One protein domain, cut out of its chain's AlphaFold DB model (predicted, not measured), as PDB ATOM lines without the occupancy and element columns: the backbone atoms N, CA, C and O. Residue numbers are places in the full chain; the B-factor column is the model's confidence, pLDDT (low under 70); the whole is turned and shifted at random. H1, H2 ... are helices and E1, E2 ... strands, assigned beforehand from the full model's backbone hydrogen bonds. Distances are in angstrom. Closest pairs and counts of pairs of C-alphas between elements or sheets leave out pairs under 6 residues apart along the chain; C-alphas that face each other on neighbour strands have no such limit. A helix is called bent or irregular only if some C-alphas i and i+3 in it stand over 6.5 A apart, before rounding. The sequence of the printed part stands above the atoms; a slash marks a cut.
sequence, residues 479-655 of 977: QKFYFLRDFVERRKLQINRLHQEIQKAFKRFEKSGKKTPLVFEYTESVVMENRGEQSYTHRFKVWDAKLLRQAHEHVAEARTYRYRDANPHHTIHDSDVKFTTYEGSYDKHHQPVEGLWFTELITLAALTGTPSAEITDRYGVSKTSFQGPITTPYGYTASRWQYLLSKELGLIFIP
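What this domain is: This is residues 479 to 655 of the 977 residues of the protein "Site-specific integrase" of Salmonella anatum (UniProt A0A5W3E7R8). A strongly twisted sheet of three strands has one long helix, H1, running slantwise over one of its faces, and the first residues of that helix, 479 to 489, stick out as an arm. Past the E3 edge of the sheet lies a loose group of smaller helices, H4, H5 and H6, joined by winding links, while H2 and H3 lie off one end of the sheet. The printed part has 177 residues with six named helices and three named strands, in the order H1, E1, E2, H2, H3, E3, H4, H5, H6; the sheet runs E1, E2, E3, antiparallel throughout, and the class is mixed, helices and strands. The whole is compact, with a radius of gyration of the C-alphas of 18.3 A, and spans 59 by 42 by 27 A.

How they stand to each other: E1, residues 518 to 527, and E2, residues 533 to 544, form a hairpin over a tight link, antiparallel with 155 degrees between their directions; N 522 and O 538 are within hydrogen-bond range at 2.9 A. On the other side of E2 is E3, residues 578 to 587, antiparallel to it at 154 degrees, with N 541 and O 581 at 2.9 A. E1 and E3 are the edge strands. E3 also has two short antiparallel pairings: its residues 581 to 582 with residues 652 to 653, and its residues 585 to 586 with residues 592 to 593. H1, residues 479 to 511, is on one face of the sheet, an arrangement in two layers, helix over strands. Its height over the sheet is 5.3 A, and its closest C-alphas to E1 are those of Phe 509 and Leu 518, 5.9 A apart. It lies over E2, on which 5 of its C-alphas fall, and only just not over E1, on which 2 fall; on the local plane it runs slantwise to the strands, at 44 degrees to E2. H2, residues 545 to 553, only grazes the sheet with its residues 545 to 549; the C-alphas of Ala 545 and Lys 578 are 6.7 A apart. H2 and H6, residues 635 to 649, only just touch, with 3 pairs of C-alphas within 8 A and through residues 645 to 649 of H6 alone; the closest C-alphas are those of His 552 and Leu 645, 6.9 A. They run the same way at a steep tilt of 42 degrees. H3, residues 562 to 565, H4, residues 599 to 603, and H5, residues 613 to 619, touch no helix and are not on the sheet. H4 and H5 are only just apart, their closest C-alphas 8.3 A from each other. In H2, H4 and H5 every O i to N i+4 pair is within hydrogen-bond range, in H1 27 of 29 and in H6 10 of 11, while H3 is too short for such a pair.

Where its parts are: H1 begins at C-alpha 479, (97.927, 115.404, 90.632), and is 50.7 A long; it is irregular, with C-alphas 479 and 482 7.8 A apart. E1 measures 29.1 A, E2 35.2 A and E3 27.7 A, with C-alpha 578 at (133.784, 105.752, 112.181). H6, 21.6 A long, ends at C-alpha 649, (142.573, 109.841, 98.163). H2, H3, H4 and H5 are shorter.

The domain as a whole: The two C-alphas farthest apart are those of Gln 479 and Ala 566, 59.3 A. The printed part has no cut. The links H3 to E3, E3 to H4 and H5 to H6 are long, the last with 15 residues. The mean pLDDT of the printed part is 75.5; 64 residues are under 70, among them residues 526 to 534, 562 to 575, 605 to 612 and 615 to 640.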
ATOM      1  N   GLN A 479      98.277 116.755  91.079       59.81
ATOM      2  CA  GLN A 479      97.927 115.404  90.632       59.81
ATOM      3  C   GLN A 479      98.999 114.367  90.976       59.81
ATOM      4  O   GLN A 479      98.743 113.184  90.833       59.81
ATOM      5  N   LYS A 480     100.189 114.776  91.438       65.12
ATOM      6  CA  LYS A 480     101.359 113.905  91.649       65.12
ATOM      7  C   LYS A 480     101.705 113.683  93.123       65.12
ATOM      8  O   LYS A 480     102.797 113.216  93.432       65.12
ATOM      9  N   PHE A 481     100.813 114.004  94.060       71.50
ATOM     10  CA  PHE A 481     101.074 113.774  95.487       71.50
ATOM     11  C   PHE A 481     101.235 112.307  95.860       71.50
ATOM     12  O   PHE A 481     101.984 112.014  96.788       71.50
ATOM     13  N   TYR A 482     100.551 111.394  95.172       69.44
ATOM     14  CA  TYR A 482     100.764 109.961  95.366       69.44
ATOM     15  C   TYR A 482     102.206 109.592  94.989       69.44
ATOM     16  O   TYR A 482     102.938 109.068  95.819       69.44
ATOM     17  N   PHE A 483     102.640 110.007  93.794       67.25
ATOM     18  CA  PHE A 483     103.975 109.757  93.272       67.25
ATOM     19  C   PHE A 483     105.043 110.349  94.191       67.25
ATOM     20  O   PHE A 483     106.028 109.693  94.485       67.25
ATOM     21  N   LEU A 484     104.843 111.569  94.699       74.00
ATOM     22  CA  LEU A 484     105.789 112.177  95.637       74.00
ATOM     23  C   LEU A 484     105.882 111.422  96.967       74.00
ATOM     24  O   LEU A 484     106.985 111.286  97.492       74.00
ATOM     25  N   ARG A 485     104.747 110.970  97.522       80.31
ATOM     26  CA  ARG A 485     104.708 110.187  98.768       80.31
ATOM     27  C   ARG A 485     105.498 108.889  98.598       80.31
ATOM     28  O   ARG A 485     106.444 108.656  99.339       80.31
ATOM     29  N   ASP A 486     105.164 108.137  97.560       69.69
ATOM     30  CA  ASP A 486     105.780 106.861  97.197       69.69
ATOM     31  C   ASP A 486     107.278 106.997  96.840       69.69
ATOM     32  O   ASP A 486     108.131 106.271  97.348       69.69
ATOM     33  N   PHE A 487     107.644 108.004  96.045       75.62
ATOM     34  CA  PHE A 487     109.034 108.265  95.668       75.62
ATOM     35  C   PHE A 487     109.929 108.556  96.881       75.62
ATOM     36  O   PHE A 487     111.032 108.014  96.988       75.62
ATOM     37  N   VAL A 488     109.464 109.401  97.809       83.44
ATOM     38  CA  VAL A 488     110.216 109.710  99.035       83.44
ATOM     39  C   VAL A 488     110.242 108.507  99.979       83.44
ATOM     40  O   VAL A 488     111.275 108.253 100.596       83.44
ATOM     41  N   GLU A 489     109.155 107.740 100.059       80.94
ATOM     42  CA  GLU A 489     109.070 106.517 100.859       80.94
ATOM     43  C   GLU A 489     110.072 105.451 100.388       80.94
ATOM     44  O   GLU A 489     110.859 104.960 101.201       80.94
ATOM     45  N   ARG A 490     110.156 105.176  99.078       72.81
ATOM     46  CA  ARG A 490     111.163 104.264  98.507       72.81
ATOM     47  C   ARG A 490     112.589 104.688  98.834       72.81
ATOM     48  O   ARG A 490     113.394 103.867  99.272       72.81
ATOM     49  N   ARG A 491     112.908 105.974  98.659       83.44
ATOM     50  CA  ARG A 491     114.245 106.504  98.970       83.44
ATOM     51  C   ARG A 491     114.560 106.428 100.461       83.44
ATOM     52  O   ARG A 491     115.677 106.068 100.822       83.44
ATOM     53  N   LYS A 492     113.581 106.693 101.330       89.88
ATOM     54  CA  LYS A 492     113.716 106.493 102.778       89.88
ATOM     55  C   LYS A 492     113.997 105.028 103.109       89.88
ATOM     56  O   LYS A 492     114.893 104.752 103.897       89.88
ATOM     57  N   LEU A 493     113.275 104.085 102.499       81.25
ATOM     58  CA  LEU A 493     113.507 102.653 102.706       81.25
ATOM     59  C   LEU A 493     114.907 102.223 102.241       81.25
ATOM     60  O   LEU A 493     115.573 101.481 102.960       81.25
ATOM     61  N   GLN A 494     115.375 102.722 101.094       83.50
ATOM     62  CA  GLN A 494     116.734 102.481 100.599       83.50
ATOM     63  C   GLN A 494     117.797 103.000 101.581       83.50
ATOM     64  O   GLN A 494     118.698 102.257 101.965       83.50
ATOM     65  N   ILE A 495     117.654 104.243 102.054       88.31
ATOM     66  CA  ILE A 495     118.562 104.838 103.046       88.31
ATOM     67  C   ILE A 495     118.521 104.064 104.370       88.31
ATOM     68  O   ILE A 495     119.569 103.824 104.960       88.31
ATOM     69  N   ASN A 496     117.343 103.627 104.823       85.56
ATOM     70  CA  ASN A 496     117.203 102.846 106.051       85.56
ATOM     71  C   ASN A 496     117.916 101.487 105.953       85.56
ATOM     72  O   ASN A 496     118.637 101.109 106.875       85.56
ATOM     73  N   ARG A 497     117.766 100.767 104.831       84.56
ATOM     74  CA  ARG A 497     118.496  99.509 104.593       84.56
ATOM     75  C   ARG A 497     120.005  99.738 104.593       84.56
ATOM     76  O   ARG A 497     120.722  99.051 105.315       84.56
ATOM     77  N   LEU A 498     120.470 100.759 103.872       89.06
ATOM     78  CA  LEU A 498     121.883 101.133 103.850       89.06
ATOM     79  C   LEU A 498     122.407 101.481 105.253       89.06
ATOM     80  O   LEU A 498     123.479 101.022 105.645       89.06
ATOM     81  N   HIS A 499     121.646 102.253 106.030       90.38
ATOM     82  CA  HIS A 499     121.970 102.574 107.417       90.38
ATOM     83  C   HIS A 499     122.106 101.304 108.265       90.38
ATOM     84  O   HIS A 499     123.109 101.141 108.954       90.38
ATOM     85  N   GLN A 500     121.158 100.367 108.183       89.00
ATOM     86  CA  GLN A 500     121.225  99.103 108.923       89.00
ATOM     87  C   GLN A 500     122.465  98.274 108.561       89.00
ATOM     88  O   GLN A 500     123.134  97.768 109.466       89.00
ATOM     89  N   GLU A 501     122.804  98.165 107.276       91.69
ATOM     90  CA  GLU A 501     124.005  97.447 106.837       91.69
ATOM     91  C   GLU A 501     125.296  98.132 107.293       91.69
ATOM     92  O   GLU A 501     126.201  97.463 107.795       91.69
ATOM     93  N   ILE A 502     125.361  99.466 107.246       93.25
ATOM     94  CA  ILE A 502     126.496 100.224 107.792       93.25
ATOM     95  C   ILE A 502     126.623 100.007 109.303       93.25
ATOM     96  O   ILE A 502     127.723  99.755 109.793       93.25
ATOM     97  N   GLN A 503     125.523 100.023 110.060       90.81
ATOM     98  CA  GLN A 503     125.562  99.764 111.504       90.81
ATOM     99  C   GLN A 503     126.009  98.326 111.822       90.81
ATOM    100  O   GLN A 503     126.769  98.100 112.771       90.81
ATOM    101  N   LYS A 504     125.600  97.331 111.020       92.62
ATOM    102  CA  LYS A 504     126.118  95.953 111.118       92.62
ATOM    103  C   LYS A 504     127.618  95.909 110.817       92.62
ATOM    104  O   LYS A 504     128.367  95.276 111.566       92.62
ATOM    105  N   ALA A 505     128.070  96.607 109.776       94.38
ATOM    106  CA  ALA A 505     129.481  96.710 109.424       94.38
ATOM    107  C   ALA A 505     130.296  97.392 110.533       94.38
ATOM    108  O   ALA A 505     131.353  96.889 110.899       94.38
ATOM    109  N   PHE A 506     129.779  98.447 111.170       92.25
ATOM    110  CA  PHE A 506     130.413  99.084 112.328       92.25
ATOM    111  C   PHE A 506     130.586  98.114 113.500       92.25
ATOM    112  O   PHE A 506     131.661  98.069 114.096       92.25
ATOM    113  N   LYS A 507     129.573  97.294 113.813       91.69
ATOM    114  CA  LYS A 507     129.682  96.257 114.857       91.69
ATOM    115  C   LYS A 507     130.710  95.177 114.505       91.69
ATOM    116  O   LYS A 507     131.402  94.687 115.394       91.69
ATOM    117  N   ARG A 508     130.813  94.790 113.229       93.38
ATOM    118  CA  ARG A 508     131.838  93.844 112.747       93.38
ATOM    119  C   ARG A 508     133.238  94.449 112.815       93.38
ATOM    120  O   ARG A 508     134.161  93.781 113.266       93.38
ATOM    121  N   PHE A 509     133.379  95.710 112.416       93.00
ATOM    122  CA  PHE A 509     134.644  96.434 112.419       93.00
ATOM    123  C   PHE A 509     135.206  96.568 113.840       93.00
ATOM    124  O   PHE A 509     136.382  96.285 114.052       93.00
ATOM    125  N   GLU A 510     134.356  96.844 114.834       89.69
ATOM    126  CA  GLU A 510     134.749  96.842 116.255       89.69
ATOM    127  C   GLU A 510     135.348  95.510 116.726       89.69
ATOM    128  O   GLU A 510     136.267  95.493 117.539       89.69
ATOM    129  N   LYS A 511     134.878  94.383 116.181       89.12
ATOM    130  CA  LYS A 511     135.379  93.042 116.523       89.12
ATOM    131  C   LYS A 511     136.621  92.626 115.726       89.12
ATOM    132  O   LYS A 511     137.233  91.618 116.053       89.12
ATOM    133  N   SER A 512     136.994  93.371 114.682       84.62
ATOM    134  CA  SER A 512     138.038  92.985 113.713       84.62
ATOM    135  C   SER A 512     139.473  93.329 114.140       84.62
ATOM    136  O   SER A 512     140.416  93.131 113.376       84.62
ATOM    137  N   GLY A 513     139.662  93.890 115.337       78.31
ATOM    138  CA  GLY A 513     140.962  94.388 115.799       78.31
ATOM    139  C   GLY A 513     141.437  95.675 115.106       78.31
ATOM    140  O   GLY A 513     142.533  96.132 115.412       78.31
ATOM    141  N   LYS A 514     140.630  96.260 114.200       85.00
ATOM    142  CA  LYS A 514     140.814  97.587 113.569       85.00
ATOM    143  C   LYS A 514     142.174  97.808 112.880       85.00
ATOM    144  O   LYS A 514     142.663  98.928 112.808       85.00
ATOM    145  N   LYS A 515     142.801  96.743 112.365       83.88
ATOM    146  CA  LYS A 515     144.109  96.836 111.681       83.88
ATOM    147  C   LYS A 515     144.012  97.299 110.230       83.88
ATOM    148  O   LYS A 515     144.973  97.836 109.696       83.88
ATOM    149  N   THR A 516     142.880  97.045 109.585       88.06
ATOM    150  CA  THR A 516     142.625  97.384 108.185       88.06
ATOM    151  C   THR A 516     141.178  97.841 108.022       88.06
ATOM    152  O   THR A 516     140.329  97.486 108.848       88.06
ATOM    153  N   PRO A 517     140.869  98.629 106.978       91.81
ATOM    154  CA  PRO A 517     139.497  99.024 106.689       91.81
ATOM    155  C   PRO A 517     138.639  97.787 106.415       91.81
ATOM    156  O   PRO A 517     139.023  96.922 105.625       91.81
ATOM    157  N   LEU A 518     137.465  97.700 107.041       95.00
ATOM    158  CA  LEU A 518     136.555  96.582 106.801       95.00
ATOM    159  C   LEU A 518     135.794  96.817 105.497       95.00
ATOM    160  O   LEU A 518     134.972  97.728 105.414       95.00
ATOM    161  N   VAL A 519     136.021  95.954 104.510       95.12
ATOM    162  CA  VAL A 519     135.223  95.904 103.280       95.12
ATOM    163  C   VAL A 519     133.917  95.161 103.555       95.12
ATOM    164  O   VAL A 519     133.918  94.097 104.182       95.12
ATOM    165  N   PHE A 520     132.801  95.701 103.075       94.81
ATOM    166  CA  PHE A 520     131.528  94.990 103.058       94.81
ATOM    167  C   PHE A 520     130.735  95.313 101.792       94.81
ATOM    168  O   PHE A 520     130.934  96.351 101.157       94.81
ATOM    169  N   GLU A 521     129.837  94.401 101.438       92.94
ATOM    170  CA  GLU A 521     128.964  94.517 100.277       92.94
ATOM    171  C   GLU A 521     127.507  94.393 100.711       92.94
ATOM    172  O   GLU A 521     127.181  93.661 101.646       92.94
ATOM    173  N   TYR A 522     126.642  95.135 100.031       85.94
ATOM    174  CA  TYR A 522     125.199  95.142 100.231       85.94
ATOM    175  C   TYR A 522     124.536  95.003  98.867       85.94
ATOM    176  O   TYR A 522     124.806  95.804  97.975       85.94
ATOM    177  N   THR A 523     123.690  93.988  98.705       84.81
ATOM    178  CA  THR A 523     122.946  93.773  97.461       84.81
ATOM    179  C   THR A 523     121.517  94.251  97.632       84.81
ATOM    180  O   THR A 523     120.852  93.879  98.600       84.81
ATOM    181  N   GLU A 524     121.039  95.051  96.685       76.81
ATOM    182  CA  GLU A 524     119.656  95.496  96.638       76.81
ATOM    183  C   GLU A 524     119.031  95.264  95.275       76.81
ATOM    184  O   GLU A 524     119.654  95.468  94.238       76.81
ATOM    185  N   SER A 525     117.768  94.860  95.290       71.25
ATOM    186  CA  SER A 525     116.948  94.815  94.094       71.25
ATOM    187  C   SER A 525     116.239  96.146  93.898       71.25
ATOM    188  O   SER A 525     115.483  96.602  94.763       71.25
ATOM    189  N   VAL A 526     116.471  96.762  92.745       59.94
ATOM    190  CA  VAL A 526     115.775  97.965  92.298       59.94
ATOM    191  C   VAL A 526     114.761  97.561  91.239       59.94
ATOM    192  O   VAL A 526     115.090  96.914  90.245       59.94
ATOM    193  N   VAL A 527     113.509  97.955  91.460       50.69
ATOM    194  CA  VAL A 527     112.454  97.817  90.458       50.69
ATOM    195  C   VAL A 527     112.618  98.950  89.454       50.69
ATOM    196  O   VAL A 527     112.521 100.126  89.814       50.69
ATOM    197  N   MET A 528     112.891  98.589  88.207       46.88
ATOM    198  CA  MET A 528     113.084  99.529  87.111       46.88
ATOM    199  C   MET A 528     111.765 100.079  86.573       46.88
ATOM    200  O   MET A 528     110.699  99.507  86.798       46.88
ATOM    201  N   GLU A 529     111.829 101.169  85.802       38.66
ATOM    202  CA  GLU A 529     110.654 101.754  85.128       38.66
ATOM    203  C   GLU A 529     109.968 100.756  84.177       38.66
ATOM    204  O   GLU A 529     108.754 100.794  84.001       38.66
ATOM    205  N   ASN A 530     110.730  99.811  83.617       38.19
ATOM    206  CA  ASN A 530     110.217  98.706  82.801       38.19
ATOM    207  C   ASN A 530     109.719  97.505  83.631       38.19
ATOM    208  O   ASN A 530     109.474  96.443  83.067       38.19
ATOM    209  N   ARG A 531     109.619  97.647  84.960       41.47
ATOM    210  CA  ARG A 531     109.232  96.612  85.938       41.47
ATOM    211  C   ARG A 531     110.183  95.419  86.041       41.47
ATOM    212  O   ARG A 531     109.913  94.504  86.816       41.47
ATOM    213  N   GLY A 532     111.308  95.430  85.329       42.94
ATOM    214  CA  GLY A 532     112.392  94.483  85.548       42.94
ATOM    215  C   GLY A 532     112.986  94.671  86.942       42.94
ATOM    216  O   GLY A 532     113.195  95.799  87.392       42.94
ATOM    217  N   GLU A 533     113.242  93.570  87.638       53.69
ATOM    218  CA  GLU A 533     114.015  93.601  88.873       53.69
ATOM    219  C   GLU A 533     115.495  93.529  88.501       53.69
ATOM    220  O   GLU A 533     115.944  92.576  87.857       53.69
ATOM    221  N   GLN A 534     116.247  94.565  88.861       64.81
ATOM    222  CA  GLN A 534     117.688  94.576  88.679       64.81
ATOM    223  C   GLN A 534     118.353  94.595  90.045       64.81
ATOM    224  O   GLN A 534     118.137  95.502  90.846       64.81
ATOM    225  N   SER A 535     119.156  93.571  90.313       75.94
ATOM    226  CA  SER A 535     119.953  93.500  91.529       75.94
ATOM    227  C   SER A 535     121.289  94.200  91.320       75.94
ATOM    228  O   SER A 535     121.997  93.940  90.342       75.94
ATOM    229  N   TYR A 536     121.619  95.067  92.268       80.75
ATOM    230  CA  TYR A 536     122.865  95.805  92.339       80.75
ATOM    231  C   TYR A 536     123.596  95.466  93.623       80.75
ATOM    232  O   TYR A 536     123.013  95.502  94.704       80.75
ATOM    233  N   THR A 537     124.885  95.173  93.512       88.94
ATOM    234  CA  THR A 537     125.771  94.984  94.656       88.94
ATOM    235  C   THR A 537     126.604  96.242  94.849       88.94
ATOM    236  O   THR A 537     127.381  96.644  93.986       88.94
ATOM    237  N   HIS A 538     126.448  96.874  96.005       90.94
ATOM    238  CA  HIS A 538     127.162  98.074  96.411       90.94
ATOM    239  C   HIS A 538     128.321  97.705  97.333       90.94
ATOM    240  O   HIS A 538     128.118  97.025  98.342       90.94
ATOM    241  N   ARG A 539     129.528  98.186  97.023       94.12
ATOM    242  CA  ARG A 539     130.733  97.933  97.822       94.12
ATOM    243  C   ARG A 539     131.123  99.159  98.642       94.12
ATOM    244  O   ARG A 539     131.177 100.279  98.129       94.12
ATOM    245  N   PHE A 540     131.461  98.927  99.907       95.56
ATOM    246  CA  PHE A 540     131.834  99.963 100.863       95.56
ATOM    247  C   PHE A 540     133.048  99.560 101.700       95.56
ATOM    248  O   PHE A 540     133.369  98.377 101.838       95.56
ATOM    249  N   LYS A 541     133.678 100.558 102.326       95.44
ATOM    250  CA  LYS A 541     134.700 100.369 103.361       95.44
ATOM    251  C   LYS A 541     134.344 101.141 104.622       95.44
ATOM    252  O   LYS A 541     133.943 102.302 104.552       95.44
ATOM    253  N   VAL A 542     134.529 100.499 105.768       94.62
ATOM    254  CA  VAL A 542     134.482 101.131 107.088       94.62
ATOM    255  C   VAL A 542     135.897 101.460 107.536       94.62
ATOM    256  O   VAL A 542     136.787 100.611 107.478       94.62
ATOM    257  N   TRP A 543     136.063 102.674 108.045       92.12
ATOM    258  CA  TRP A 543     137.309 103.196 108.582       92.12
ATOM    259  C   TRP A 543     137.092 103.734 109.993       92.12
ATOM    260  O   TRP A 543     136.001 104.212 110.310       92.12
ATOM    261  N   ASP A 544     138.142 103.743 110.809       89.88
ATOM    262  CA  ASP A 544     138.261 104.703 111.904       89.88
ATOM    263  C   ASP A 544     139.151 105.882 111.484       89.88
ATOM    264  O   ASP A 544     139.737 105.913 110.393       89.88
ATOM    265  N   ALA A 545     139.231 106.886 112.353       86.50
ATOM    266  CA  ALA A 545     140.031 108.070 112.092       86.50
ATOM    267  C   ALA A 545     141.537 107.758 111.956       86.50
ATOM    268  O   ALA A 545     142.225 108.395 111.153       86.50
ATOM    269  N   LYS A 546     142.036 106.743 112.675       86.12
ATOM    270  CA  LYS A 546     143.447 106.334 112.664       86.12
ATOM    271  C   LYS A 546     143.841 105.693 111.338       86.12
ATOM    272  O   LYS A 546     144.844 106.090 110.753       86.12
ATOM    273  N   LEU A 547     143.035 104.767 110.825       89.50
ATOM    274  CA  LEU A 547     143.250 104.129 109.526       89.50
ATOM    275  C   LEU A 547     143.174 105.143 108.382       89.50
ATOM    276  O   LEU A 547     143.981 105.079 107.458       89.50
ATOM    277  N   LEU A 548     142.249 106.110 108.444       89.00
ATOM    278  CA  LEU A 548     142.192 107.190 107.450       89.00
ATOM    279  C   LEU A 548     143.427 108.083 107.497       89.00
ATOM    280  O   LEU A 548     143.939 108.464 106.447       89.00
ATOM    281  N   ARG A 549     143.914 108.417 108.699       86.44
ATOM    282  CA  ARG A 549     145.175 109.146 108.851       86.44
ATOM    283  C   ARG A 549     146.323 108.352 108.245       86.44
ATOM    284  O   ARG A 549     147.018 108.915 107.417       86.44
ATOM    285  N   GLN A 550     146.479 107.079 108.598       87.19
ATOM    286  CA  GLN A 550     147.542 106.225 108.061       87.19
ATOM    287  C   GLN A 550     147.498 106.169 106.530       87.19
ATOM    288  O   GLN A 550     148.514 106.382 105.880       87.19
ATOM    289  N   ALA A 551     146.313 105.973 105.944       87.88
ATOM    290  CA  ALA A 551     146.148 105.960 104.492       87.88
ATOM    291  C   ALA A 551     146.513 107.305 103.839       87.88
ATOM    292  O   ALA A 551     147.100 107.334 102.760       87.88
ATOM    293  N   HIS A 552     146.179 108.421 104.488       88.75
ATOM    294  CA  HIS A 552     146.417 109.762 103.965       88.75
ATOM    295  C   HIS A 552     147.843 110.269 104.203       88.75
ATOM    296  O   HIS A 552     148.373 111.008 103.387       88.75
ATOM    297  N   GLU A 553     148.485 109.889 105.306       86.00
ATOM    298  CA  GLU A 553     149.794 110.401 105.729       86.00
ATOM    299  C   GLU A 553     150.897 110.112 104.702       86.00
ATOM    300  O   GLU A 553     151.804 110.923 104.540       86.00
ATOM    301  N   HIS A 554     150.763 109.027 103.934       83.75
ATOM    302  CA  HIS A 554     151.673 108.686 102.838       83.75
ATOM    303  C   HIS A 554     151.570 109.609 101.613       83.75
ATOM    304  O   HIS A 554     152.532 109.712 100.855       83.75
ATOM    305  N   VAL A 555     150.421 110.257 101.401       83.62
ATOM    306  CA  VAL A 555     150.167 111.138 100.245       83.62
ATOM    307  C   VAL A 555     150.056 112.615 100.628       83.62
ATOM    308  O   VAL A 555     150.196 113.488  99.772       83.62
ATOM    309  N   ALA A 556     149.834 112.906 101.910       80.38
ATOM    310  CA  ALA A 556     149.653 114.250 102.429       80.38
ATOM    311  C   ALA A 556     150.964 115.052 102.425       80.38
ATOM    312  O   ALA A 556     152.047 114.527 102.682       80.38
ATOM    313  N   GLU A 557     150.877 116.375 102.241       77.44
ATOM    314  CA  GLU A 557     152.046 117.246 102.422       77.44
ATOM    315  C   GLU A 557     152.603 117.104 103.854       77.44
ATOM    316  O   GLU A 557     151.831 117.107 104.816       77.44
ATOM    317  N   ALA A 558     153.933 117.092 104.025       69.25
ATOM    318  CA  ALA A 558     154.619 116.864 105.313       69.25
ATOM    319  C   ALA A 558     154.176 117.787 106.476       69.25
ATOM    320  O   ALA A 558     154.411 117.507 107.649       69.25
ATOM    321  N   ARG A 559     153.529 118.916 106.166       68.69
ATOM    322  CA  ARG A 559     152.997 119.887 107.137       68.69
ATOM    323  C   ARG A 559     151.548 119.631 107.575       68.69
ATOM    324  O   ARG A 559     151.106 120.243 108.546       68.69
ATOM    325  N   THR A 560     150.809 118.764 106.880       72.38
ATOM    326  CA  THR A 560     149.352 118.579 107.032       72.38
ATOM    327  C   THR A 560     148.962 118.107 108.429       72.38
ATOM    328  O   THR A 560     148.010 118.631 109.013       72.38
ATOM    329  N   TYR A 561     149.719 117.158 108.984       74.12
ATOM    330  CA  TYR A 561     149.499 116.637 110.335       74.12
ATOM    331  C   TYR A 561     150.346 117.348 111.398       74.12
ATOM    332  O   TYR A 561     149.883 117.497 112.521       74.12
ATOM    333  N   ARG A 562     151.482 117.959 111.024       67.00
ATOM    334  CA  ARG A 562     152.371 118.724 111.926       67.00
ATOM    335  C   ARG A 562     151.651 119.797 112.755       67.00
ATOM    336  O   ARG A 562     151.852 119.884 113.959       67.00
ATOM    337  N   TYR A 563     150.794 120.605 112.123       59.09
ATOM    338  CA  TYR A 563     150.005 121.635 112.823       59.09
ATOM    339  C   TYR A 563     148.809 121.069 113.594       59.09
ATOM    340  O   TYR A 563     148.339 121.697 114.541       59.09
ATOM    341  N   ARG A 564     148.281 119.917 113.166       61.91
ATOM    342  CA  ARG A 564     147.114 119.286 113.790       61.91
ATOM    343  C   ARG A 564     147.517 118.539 115.058       61.91
ATOM    344  O   ARG A 564     146.828 118.680 116.053       61.91
ATOM    345  N   ASP A 565     148.670 117.879 115.047       64.81
ATOM    346  CA  ASP A 565     149.252 117.206 116.212       64.81
ATOM    347  C   ASP A 565     149.714 118.205 117.293       64.81
ATOM    348  O   ASP A 565     149.720 117.885 118.475       64.81
ATOM    349  N   ALA A 566     150.031 119.449 116.909       59.38
ATOM    350  CA  ALA A 566     150.412 120.519 117.836       59.38
ATOM    351  C   ALA A 566     149.230 121.147 118.608       59.38
ATOM    352  O   ALA A 566     149.456 121.903 119.552       59.38
ATOM    353  N   ASN A 567     147.973 120.884 118.217       55.22
ATOM    354  CA  ASN A 567     146.788 121.456 118.865       55.22
ATOM    355  C   ASN A 567     145.720 120.374 119.152       55.22
ATOM    356  O   ASN A 567     144.940 120.037 118.253       55.22
ATOM    357  N   PRO A 568     145.606 119.892 120.409       55.00
ATOM    358  CA  PRO A 568     144.693 118.809 120.801       55.00
ATOM    359  C   PRO A 568     143.211 119.081 120.509       55.00
ATOM    360  O   PRO A 568     142.406 118.160 120.426       55.00
ATOM    361  N   HIS A 569     142.818 120.346 120.335       50.59
ATOM    362  CA  HIS A 569     141.431 120.715 120.048       50.59
ATOM    363  C   HIS A 569     141.024 120.511 118.573       50.59
ATOM    364  O   HIS A 569     139.874 120.772 118.222       50.59
ATOM    365  N   HIS A 570     141.940 120.071 117.697       54.50
ATOM    366  CA  HIS A 570     141.711 119.915 116.249       54.50
ATOM    367  C   HIS A 570     141.947 118.485 115.712       54.50
ATOM    368  O   HIS A 570     141.831 118.257 114.501       54.50
ATOM    369  N   THR A 571     142.251 117.509 116.571       57.41
ATOM    370  CA  THR A 571     142.624 116.137 116.186       57.41
ATOM    371  C   THR A 571     141.423 115.195 116.130       57.41
ATOM    372  O   THR A 571     141.180 114.378 117.009       57.41
ATOM    373  N   ILE A 572     140.675 115.245 115.027       62.69
ATOM    374  CA  ILE A 572     139.680 114.196 114.726       62.69
ATOM    375  C   ILE A 572     140.351 112.835 114.480       62.69
ATOM    376  O   ILE A 572     139.729 111.803 114.717       62.69
ATOM    377  N   HIS A 573     141.624 112.834 114.072       62.28
ATOM    378  CA  HIS A 573     142.410 111.650 113.692       62.28
ATOM    379  C   HIS A 573     142.637 110.645 114.829       62.28
ATOM    380  O   HIS A 573     142.943 109.493 114.545       62.28
ATOM    381  N   ASP A 574     142.448 111.065 116.083       62.00
ATOM    382  CA  ASP A 574     142.619 110.222 117.278       62.00
ATOM    383  C   ASP A 574     141.289 109.831 117.940       62.00
ATOM    384  O   ASP A 574     141.276 109.217 119.006       62.00
ATOM    385  N   SER A 575     140.161 110.174 117.313       68.19
ATOM    386  CA  SER A 575     138.830 109.822 117.809       68.19
ATOM    387  C   SER A 575     138.393 108.423 117.362       68.19
ATOM    388  O   SER A 575     138.739 107.971 116.271       68.19
ATOM    389  N   ASP A 576     137.532 107.775 118.150       71.38
ATOM    390  CA  ASP A 576     136.851 106.519 117.777       71.38
ATOM    391  C   ASP A 576     135.708 106.730 116.756       71.38
ATOM    392  O   ASP A 576     134.794 105.908 116.622       71.38
ATOM    393  N   VAL A 577     135.723 107.856 116.032       79.00
ATOM    394  CA  VAL A 577     134.731 108.151 114.997       79.00
ATOM    395  C   VAL A 577     134.941 107.217 113.809       79.00
ATOM    396  O   VAL A 577     136.060 107.013 113.334       79.00
ATOM    397  N   LYS A 578     133.827 106.672 113.316       86.88
ATOM    398  CA  LYS A 578     133.784 105.752 112.181       86.88
ATOM    399  C   LYS A 578     133.325 106.471 110.931       86.88
ATOM    400  O   LYS A 578     132.436 107.321 110.980       86.88
ATOM    401  N   PHE A 579     133.893 106.068 109.810       88.38
ATOM    402  CA  PHE A 579     133.599 106.621 108.501       88.38
ATOM    403  C   PHE A 579     133.277 105.499 107.527       88.38
ATOM    404  O   PHE A 579     133.867 104.423 107.598       88.38
ATOM    405  N   THR A 580     132.374 105.774 106.591       91.94
ATOM    406  CA  THR A 580     132.038 104.848 105.509       91.94
ATOM    407  C   THR A 580     132.382 105.496 104.181       91.94
ATOM    408  O   THR A 580     131.922 106.607 103.904       91.94
ATOM    409  N   THR A 581     133.164 104.805 103.357       92.88
ATOM    410  CA  THR A 581     133.416 105.195 101.968       92.88
ATOM    411  C   THR A 581     132.742 104.228 101.010       92.88
ATOM    412  O   THR A 581     132.570 103.048 101.317       92.88
ATOM    413  N   TYR A 582     132.336 104.743  99.860       92.75
ATOM    414  CA  TYR A 582     131.699 103.991  98.790       92.75
ATOM    415  C   TYR A 582     132.681 103.773  97.640       92.75
ATOM    416  O   TYR A 582     133.327 104.717  97.192       92.75
ATOM    417  N   GLU A 583     132.794 102.524  97.192       90.31
ATOM    418  CA  GLU A 583     133.786 102.091  96.197       90.31
ATOM    419  C   GLU A 583     133.166 101.861  94.812       90.31
ATOM    420  O   GLU A 583     133.884 101.833  93.820       90.31
ATOM    421  N   GLY A 584     131.845 101.677  94.728       89.12
ATOM    422  CA  GLY A 584     131.149 101.447  93.463       89.12
ATOM    423  C   GLY A 584     129.951 100.508  93.580       89.12
ATOM    424  O   GLY A 584     129.719  99.888  94.622       89.12
ATOM    425  N   SER A 585     129.192 100.431  92.487       89.06
ATOM    426  CA  SER A 585     128.070  99.507  92.302       89.06
ATOM    427  C   SER A 585     128.362  98.576  91.146       89.06
ATOM    428  O   SER A 585     128.955  98.994  90.151       89.06
ATOM    429  N   TYR A 586     127.894  97.343  91.274       86.69
ATOM    430  CA  TYR A 586     128.063  96.294  90.285       86.69
ATOM    431  C   TYR A 586     126.715  95.637  89.993       86.69
ATOM    432  O   TYR A 586     125.888  95.501  90.895       86.69
ATOM    433  N   ASP A 587     126.475  95.240  88.748       82.88
ATOM    434  CA  ASP A 587     125.316  94.414  88.405       82.88
ATOM    435  C   ASP A 587     125.549  92.925  88.734       82.88
ATOM    436  O   ASP A 587     126.607  92.514  89.216       82.88
ATOM    437  N   LYS A 588     124.558  92.082  88.422       77.50
ATOM    438  CA  LYS A 588     124.640  90.618  88.573       77.50
ATOM    439  C   LYS A 588     125.796  89.959  87.798       77.50
ATOM    440  O   LYS A 588     126.175  88.832  88.109       77.50
ATOM    441  N   HIS A 589     126.348  90.634  86.791       79.75
ATOM    442  CA  HIS A 589     127.492  90.189  85.993       79.75
ATOM    443  C   HIS A 589     128.812  90.817  86.464       79.75
ATOM    444  O   HIS A 589     129.825  90.705  85.772       79.75
ATOM    445  N   HIS A 590     128.813  91.449  87.644       79.94
ATOM    446  CA  HIS A 590     129.947  92.166  88.225       79.94
ATOM    447  C   HIS A 590     130.467  93.313  87.340       79.94
ATOM    448  O   HIS A 590     131.618  93.729  87.476       79.94
ATOM    449  N   GLN A 591     129.631  93.843  86.445       79.81
ATOM    450  CA  GLN A 591     129.976  95.008  85.638       79.81
ATOM    451  C   GLN A 591     129.705  96.291  86.429       79.81
ATOM    452  O   GLN A 591     128.663  96.378  87.085       79.81
ATOM    453  N   PRO A 592     130.609  97.290  86.391       81.75
ATOM    454  CA  PRO A 592     130.376  98.582  87.023       81.75
ATOM    455  C   PRO A 592     129.119  99.257  86.468       81.75
ATOM    456  O   PRO A 592     128.933  99.335  85.254       81.75
ATOM    457  N   VAL A 593     128.280  99.787  87.355       81.00
ATOM    458  CA  VAL A 593     127.052 100.508  86.992       81.00
ATOM    459  C   VAL A 593     126.972 101.866  87.678       81.00
ATOM    460  O   VAL A 593     127.733 102.169  88.602       81.00
ATOM    461  N   GLU A 594     126.024 102.687  87.222       71.06
ATOM    462  CA  GLU A 594     125.703 103.956  87.865       71.06
ATOM    463  C   GLU A 594     125.336 103.722  89.340       71.06
ATOM    464  O   GLU A 594     124.607 102.791  89.689       71.06
ATOM    465  N   GLY A 595     125.944 104.515  90.224       73.00
ATOM    466  CA  GLY A 595     125.883 104.291  91.664       73.00
ATOM    467  C   GLY A 595     124.559 104.701  92.307       73.00
ATOM    468  O   GLY A 595     123.585 105.060  91.653       73.00
ATOM    469  N   LEU A 596     124.540 104.714  93.641       84.69
ATOM    470  CA  LEU A 596     123.402 105.224  94.411       84.69
ATOM    471  C   LEU A 596     123.041 106.654  93.966       84.69
ATOM    472  O   LEU A 596     123.928 107.490  93.792       84.69
ATOM    473  N   TRP A 597     121.746 106.965  93.852       82.19
ATOM    474  CA  TRP A 597     121.235 108.224  93.268       82.19
ATOM    475  C   TRP A 597     121.747 109.513  93.934       82.19
ATOM    476  O   TRP A 597     121.671 110.588  93.348       82.19
ATOM    477  N   PHE A 598     122.236 109.439  95.174       84.69
ATOM    478  CA  PHE A 598     122.789 110.580  95.910       84.69
ATOM    479  C   PHE A 598     124.318 110.699  95.797       84.69
ATOM    480  O   PHE A 598     124.893 111.636  96.350       84.69
ATOM    481  N   THR A 599     124.999 109.779  95.111       82.94
ATOM    482  CA  THR A 599     126.463 109.831  94.936       82.94
ATOM    483  C   THR A 599     126.888 111.060  94.142       82.94
ATOM    484  O   THR A 599     127.840 111.722  94.543       82.94
ATOM    485  N   GLU A 600     126.117 111.451  93.122       79.62
ATOM    486  CA  GLU A 600     126.315 112.703  92.379       79.62
ATOM    487  C   GLU A 600     126.258 113.935  93.304       79.62
ATOM    488  O   GLU A 600     127.083 114.843  93.204       79.62
ATOM    489  N   LEU A 601     125.333 113.957  94.273       78.69
ATOM    490  CA  LEU A 601     125.238 115.053  95.247       78.69
ATOM    491  C   LEU A 601     126.482 115.158  96.140       78.69
ATOM    492  O   LEU A 601     126.796 116.248  96.627       78.69
ATOM    493  N   ILE A 602     127.163 114.039  96.385       78.44
ATOM    494  CA  ILE A 602     128.391 113.984  97.183       78.44
ATOM    495  C   ILE A 602     129.578 114.442  96.334       78.44
ATOM    496  O   ILE A 602     130.294 115.358  96.741       78.44
ATOM    497  N   THR A 603     129.764 113.851  95.152       74.69
ATOM    498  CA  THR A 603     130.915 114.122  94.274       74.69
ATOM    499  C   THR A 603     130.930 115.558  93.761       74.69
ATOM    500  O   THR A 603     131.987 116.178  93.689       74.69
ATOM    501  N   LEU A 604     129.759 116.139  93.498       72.25
ATOM    502  CA  LEU A 604     129.613 117.523  93.039       72.25
ATOM    503  C   LEU A 604     129.420 118.528  94.193       72.25
ATOM    504  O   LEU A 604     128.935 119.647  93.989       72.25
ATOM    505  N   ALA A 605     129.795 118.129  95.414       65.31
ATOM    506  CA  ALA A 605     129.802 118.934  96.637       65.31
ATOM    507  C   ALA A 605     128.448 119.560  97.034       65.31
ATOM    508  O   ALA A 605     128.396 120.445  97.892       65.31
ATOM    509  N   ALA A 606     127.329 119.076  96.494       58.41
ATOM    510  CA  ALA A 606     125.993 119.581  96.807       58.41
ATOM    511  C   ALA A 606     125.646 119.408  98.293       58.41
ATOM    512  O   ALA A 606     125.059 120.300  98.910       58.41
ATOM    513  N   LEU A 607     126.070 118.296  98.903       62.09
ATOM    514  CA  LEU A 607     125.835 118.039 100.328       62.09
ATOM    515  C   LEU A 607     126.624 118.970 101.270       62.09
ATOM    516  O   LEU A 607     126.302 119.057 102.450       62.09
ATOM    517  N   THR A 608     127.606 119.724 100.762       58.12
ATOM    518  CA  THR A 608     128.373 120.707 101.555       58.12
ATOM    519  C   THR A 608     127.686 122.076 101.654       58.12
ATOM    520  O   THR A 608     128.208 123.002 102.274       58.12
ATOM    521  N   GLY A 609     126.508 122.230 101.035       54.09
ATOM    522  CA  GLY A 609     125.736 123.476 101.023       54.09
ATOM    523  C   GLY A 609     126.126 124.460  99.917       54.09
ATOM    524  O   GLY A 609     125.462 125.486  99.777       54.09
ATOM    525  N   THR A 610     127.138 124.142  99.102       61.34
ATOM    526  CA  THR A 610     127.540 124.949  97.940       61.34
ATOM    527  C   THR A 610     127.620 124.050  96.702       61.34
ATOM    528  O   THR A 610     128.642 123.399  96.502       61.34
ATOM    529  N   PRO A 611     126.562 123.956  95.874       65.50
ATOM    530  CA  PRO A 611     126.579 123.071  94.711       65.50
ATOM    531  C   PRO A 611     127.588 123.552  93.656       65.50
ATOM    532  O   PRO A 611     127.794 124.763  93.479       65.50
ATOM    533  N   SER A 612     128.188 122.605  92.930       66.88
ATOM    534  CA  SER A 612     129.011 122.894  91.752       66.88
ATOM    535  C   SER A 612     128.205 123.623  90.662       66.88
ATOM    536  O   SER A 612     126.973 123.573  90.643       66.88
ATOM    537  N   ALA A 613     128.899 124.308  89.744       71.88
ATOM    538  CA  ALA A 613     128.249 124.919  88.577       71.88
ATOM    539  C   ALA A 613     127.526 123.867  87.710       71.88
ATOM    540  O   ALA A 613     126.427 124.102  87.217       71.88
ATOM    541  N   GLU A 614     128.095 122.665  87.635       70.81
ATOM    542  CA  GLU A 614     127.551 121.540  86.877       70.81
ATOM    543  C   GLU A 614     126.169 121.093  87.383       70.81
ATOM    544  O   GLU A 614     125.251 120.919  86.583       70.81
ATOM    545  N   ILE A 615     125.962 121.003  88.707       67.06
ATOM    546  CA  ILE A 615     124.631 120.727  89.278       67.06
ATOM    547  C   ILE A 615     123.651 121.850  88.954       67.06
ATOM    548  O   ILE A 615     122.479 121.593  88.661       67.06
ATOM    549  N   THR A 616     124.104 123.102  89.055       68.25
ATOM    550  CA  THR A 616     123.215 124.246  88.844       68.25
ATOM    551  C   THR A 616     122.723 124.334  87.406       68.25
ATOM    552  O   THR A 616     121.543 124.627  87.198       68.25
ATOM    553  N   ASP A 617     123.580 123.980  86.449       68.44
ATOM    554  CA  ASP A 617     123.265 123.988  85.023       68.44
ATOM    555  C   ASP A 617     122.413 122.773  84.632       68.44
ATOM    556  O   ASP A 617     121.355 122.934  84.021       68.44
ATOM    557  N   ARG A 618     122.798 121.562  85.067       66.75
ATOM    558  CA  ARG A 618     122.098 120.304  84.735       66.75
ATOM    559  C   ARG A 618     120.658 120.271  85.248       66.75
ATOM    560  O   ARG A 618     119.762 119.793  84.555       66.75
ATOM    561  N   TYR A 619     120.420 120.805  86.446       63.16
ATOM    562  CA  TYR A 619     119.113 120.741  87.106       63.16
ATOM    563  C   TYR A 619     118.353 122.081  87.122       63.16
ATOM    564  O   TYR A 619     117.212 122.140  87.595       63.16
ATOM    565  N   GLY A 620     118.939 123.157  86.582       57.50
ATOM    566  CA  GLY A 620     118.307 124.479  86.492       57.50
ATOM    567  C   GLY A 620     118.034 125.124  87.857       57.50
ATOM    568  O   GLY A 620     117.000 125.770  88.053       57.50
ATOM    569  N   VAL A 621     118.930 124.917  88.827       60.09
ATOM    570  CA  VAL A 621     118.816 125.430  90.203       60.09
ATOM    571  C   VAL A 621     119.933 126.438  90.441       60.09
ATOM    572  O   VAL A 621     121.092 126.091  90.305       60.09
ATOM    573  N   SER A 622     119.643 127.680  90.840       58.28
ATOM    574  CA  SER A 622     120.718 128.648  91.127       58.28
ATOM    575  C   SER A 622     121.498 128.273  92.395       58.28
ATOM    576  O   SER A 622     120.893 127.797  93.363       58.28
ATOM    577  N   LYS A 623     122.802 128.599  92.464       60.03
ATOM    578  CA  LYS A 623     123.632 128.419  93.680       60.03
ATOM    579  C   LYS A 623     122.995 129.033  94.932       60.03
ATOM    580  O   LYS A 623     123.068 128.467  96.012       60.03
ATOM    581  N   THR A 624     122.315 130.169  94.776       55.91
ATOM    582  CA  THR A 624     121.607 130.879  95.856       55.91
ATOM    583  C   THR A 624     120.293 130.222  96.286       55.91
ATOM    584  O   THR A 624     119.770 130.536  97.354       55.91
ATOM    585  N   SER A 625     119.730 129.344  95.452       57.97
ATOM    586  CA  SER A 625     118.443 128.685  95.689       57.97
ATOM    587  C   SER A 625     118.575 127.232  96.134       57.97
ATOM    588  O   SER A 625     117.612 126.692  96.691       57.97
ATOM    589  N   PHE A 626     119.726 126.592  95.918       60.38
ATOM    590  CA  PHE A 626     120.007 125.263  96.445       60.38
ATOM    591  C   PHE A 626     120.129 125.328  97.971       60.38
ATOM    592  O   PHE A 626     120.797 126.202  98.518       60.38
ATOM    593  N   GLN A 627     119.422 124.440  98.665       65.75
ATOM    594  CA  GLN A 627     119.525 124.306 100.115       65.75
ATOM    595  C   GLN A 627     120.123 122.935 100.363       65.75
ATOM    596  O   GLN A 627     119.543 121.942  99.928       65.75
ATOM    597  N   GLY A 628     121.308 122.926 100.971       63.09
ATOM    598  CA  GLY A 628     122.003 121.699 101.326       63.09
ATOM    599  C   GLY A 628     121.218 120.851 102.330       63.09
ATOM    600  O   GLY A 628     120.209 121.319 102.872       63.09
ATOM    601  N   PRO A 629     121.682 119.618 102.567       67.44
ATOM    602  CA  PRO A 629     121.127 118.729 103.579       67.44
ATOM    603  C   PRO A 629     121.154 119.368 104.968       67.44
ATOM    604  O   PRO A 629     121.877 120.341 105.220       67.44
ATOM    605  N   ILE A 630     120.417 118.771 105.900       65.50
ATOM    606  CA  ILE A 630     120.551 119.105 107.316       65.50
ATOM    607  C   ILE A 630     121.975 118.755 107.756       65.50
ATOM    608  O   ILE A 630     122.397 117.603 107.728       65.50
ATOM    609  N   THR A 631     122.750 119.775 108.120       60.75
ATOM    610  CA  THR A 631     124.167 119.622 108.472       60.75
ATOM    611  C   THR A 631     124.360 118.646 109.642       60.75
ATOM    612  O   THR A 631     123.650 118.754 110.642       60.75
ATOM    613  N   THR A 632     125.335 117.734 109.518       51.16
ATOM    614  CA  THR A 632     125.637 116.620 110.439       51.16
ATOM    615  C   THR A 632     126.231 117.038 111.792       51.16
ATOM    616  O   THR A 632     126.768 118.141 111.926       51.16
ATOM    617  N   PRO A 633     126.269 116.091 112.759       46.09
ATOM    618  CA  PRO A 633     126.758 116.257 114.133       46.09
ATOM    619  C   PRO A 633     128.278 116.454 114.290       46.09
ATOM    620  O   PRO A 633     128.732 116.811 115.372       46.09
ATOM    621  N   TYR A 634     129.094 116.219 113.253       48.03
ATOM    622  CA  TYR A 634     130.559 116.089 113.392       48.03
ATOM    623  C   TYR A 634     131.340 117.415 113.448       48.03
ATOM    624  O   TYR A 634     132.572 117.428 113.478       48.03
ATOM    625  N   GLY A 635     130.643 118.550 113.475       53.12
ATOM    626  CA  GLY A 635     131.271 119.866 113.541       53.12
ATOM    627  C   GLY A 635     132.038 120.258 112.268       53.12
ATOM    628  O   GLY A 635     132.259 119.482 111.334       53.12
ATOM    629  N   TYR A 636     132.443 121.526 112.222       54.03
ATOM    630  CA  TYR A 636     133.108 122.136 111.065       54.03
ATOM    631  C   TYR A 636     134.447 121.454 110.710       54.03
ATOM    632  O   TYR A 636     134.814 121.349 109.538       54.03
ATOM    633  N   THR A 637     135.157 120.938 111.716       58.88
ATOM    634  CA  THR A 637     136.490 120.335 111.576       58.88
ATOM    635  C   THR A 637     136.460 118.983 110.848       58.88
ATOM    636  O   THR A 637     137.326 118.736 110.008       58.88
ATOM    637  N   ALA A 638     135.449 118.137 111.093       67.00
ATOM    638  CA  ALA A 638     135.336 116.813 110.464       67.00
ATOM    639  C   ALA A 638     135.027 116.920 108.979       67.00
ATOM    640  O   ALA A 638     135.680 116.290 108.153       67.00
ATOM    641  N   SER A 639     134.075 117.789 108.652       66.56
ATOM    642  CA  SER A 639     133.624 118.019 107.282       66.56
ATOM    643  C   SER A 639     134.770 118.529 106.402       66.56
ATOM    644  O   SER A 639     134.957 118.073 105.277       66.56
ATOM    645  N   ARG A 640     135.606 119.433 106.936       69.12
ATOM    646  CA  ARG A 640     136.786 119.952 106.226       69.12
ATOM    647  C   ARG A 640     137.874 118.891 106.041       69.12
ATOM    648  O   ARG A 640     138.589 118.928 105.042       69.12
ATOM    649  N   TRP A 641     138.022 117.962 106.986       75.75
ATOM    650  CA  TRP A 641     138.965 116.855 106.845       75.75
ATOM    651  C   TRP A 641     138.478 115.794 105.857       75.75
ATOM    652  O   TRP A 641     139.248 115.417 104.984       75.75
ATOM    653  N   GLN A 642     137.208 115.391 105.912       78.44
ATOM    654  CA  GLN A 642     136.606 114.486 104.924       78.44
ATOM    655  C   GLN A 642     136.721 115.039 103.502       78.44
ATOM    656  O   GLN A 642     137.056 114.297 102.588       78.44
ATOM    657  N   TYR A 643     136.504 116.345 103.319       76.12
ATOM    658  CA  TYR A 643     136.695 116.998 102.025       76.12
ATOM    659  C   TYR A 643     138.144 116.894 101.523       76.12
ATOM    660  O   TYR A 643     138.372 116.587 100.356       76.12
ATOM    661  N   LEU A 644     139.126 117.106 102.409       77.38
ATOM    662  CA  LEU A 644     140.546 116.938 102.082       77.38
ATOM    663  C   LEU A 644     140.851 115.493 101.662       77.38
ATOM    664  O   LEU A 644     141.385 115.275 100.581       77.38
ATOM    665  N   LEU A 645     140.442 114.520 102.485       83.00
ATOM    666  CA  LEU A 645     140.629 113.094 102.212       83.00
ATOM    667  C   LEU A 645     139.957 112.671 100.902       83.00
ATOM    668  O   LEU A 645     140.528 111.909 100.133       83.00
ATOM    669  N   SER A 646     138.752 113.172 100.636       82.81
ATOM    670  CA  SER A 646     138.021 112.890  99.402       82.81
ATOM    671  C   SER A 646     138.792 113.375  98.176       82.81
ATOM    672  O   SER A 646     138.915 112.641  97.200       82.81
ATOM    673  N   LYS A 647     139.384 114.574  98.253       81.06
ATOM    674  CA  LYS A 647     140.179 115.153  97.168       81.06
ATOM    675  C   LYS A 647     141.510 114.424  96.947       81.06
ATOM    676  O   LYS A 647     141.881 114.208  95.801       81.06
ATOM    677  N   GLU A 648     142.239 114.099  98.014       82.81
ATOM    678  CA  GLU A 648     143.607 113.560  97.914       82.81
ATOM    679  C   GLU A 648     143.650 112.035  97.744       82.81
ATOM    680  O   GLU A 648     144.553 111.525  97.088       82.81
ATOM    681  N   LEU A 649     142.663 111.305  98.276       84.19
ATOM    682  CA  LEU A 649     142.573 109.841  98.163       84.19
ATOM    683  C   LEU A 649     141.488 109.362  97.186       84.19
ATOM    684  O   LEU A 649     141.335 108.158  96.997       84.19
ATOM    685  N   GLY A 650     140.694 110.267  96.605       83.50
ATOM    686  CA  GLY A 650     139.573 109.902  95.730       83.50
ATOM    687  C   GLY A 650     138.417 109.199  96.458       83.50
ATOM    688  O   GLY A 650     137.626 108.499  95.832       83.50
ATOM    689  N   LEU A 651     138.317 109.347  97.784       86.56
ATOM    690  CA  LEU A 651     137.312 108.656  98.598       86.56
ATOM    691  C   LEU A 651     135.942 109.343  98.522       86.56
ATOM    692  O   LEU A 651     135.830 110.556  98.706       86.56
ATOM    693  N   ILE A 652     134.874 108.559  98.364       87.81
ATOM    694  CA  ILE A 652     133.488 109.049  98.430       87.81
ATOM    695  C   ILE A 652     132.919 108.729  99.812       87.81
ATOM    696  O   ILE A 652     132.509 107.599 100.070       87.81
ATOM    697  N   PHE A 653     132.889 109.712 100.714       87.19
ATOM    698  CA  PHE A 653     132.316 109.536 102.054       87.19
ATOM    699  C   PHE A 653     130.789 109.540 102.012       87.19
ATOM    700  O   PHE A 653     130.183 110.468 101.481       87.19
ATOM    701  N   ILE A 654     130.170 108.535 102.628       87.44
ATOM    702  CA  ILE A 654     128.714 108.404 102.712       87.44
ATOM    703  C   ILE A 654     128.246 108.907 104.080       87.44
ATOM    704  O   ILE A 654     128.452 108.221 105.086       87.44
ATOM    705  N   PRO A 655     127.593 110.082 104.162       84.19
ATOM    706  CA  PRO A 655     127.129 110.624 105.430       84.19
ATOM    707  C   PRO A 655     125.762 110.030 105.787       84.19
ATOM    708  O   PRO A 655     124.752 110.730 105.800       84.19
TER     709      PRO A 655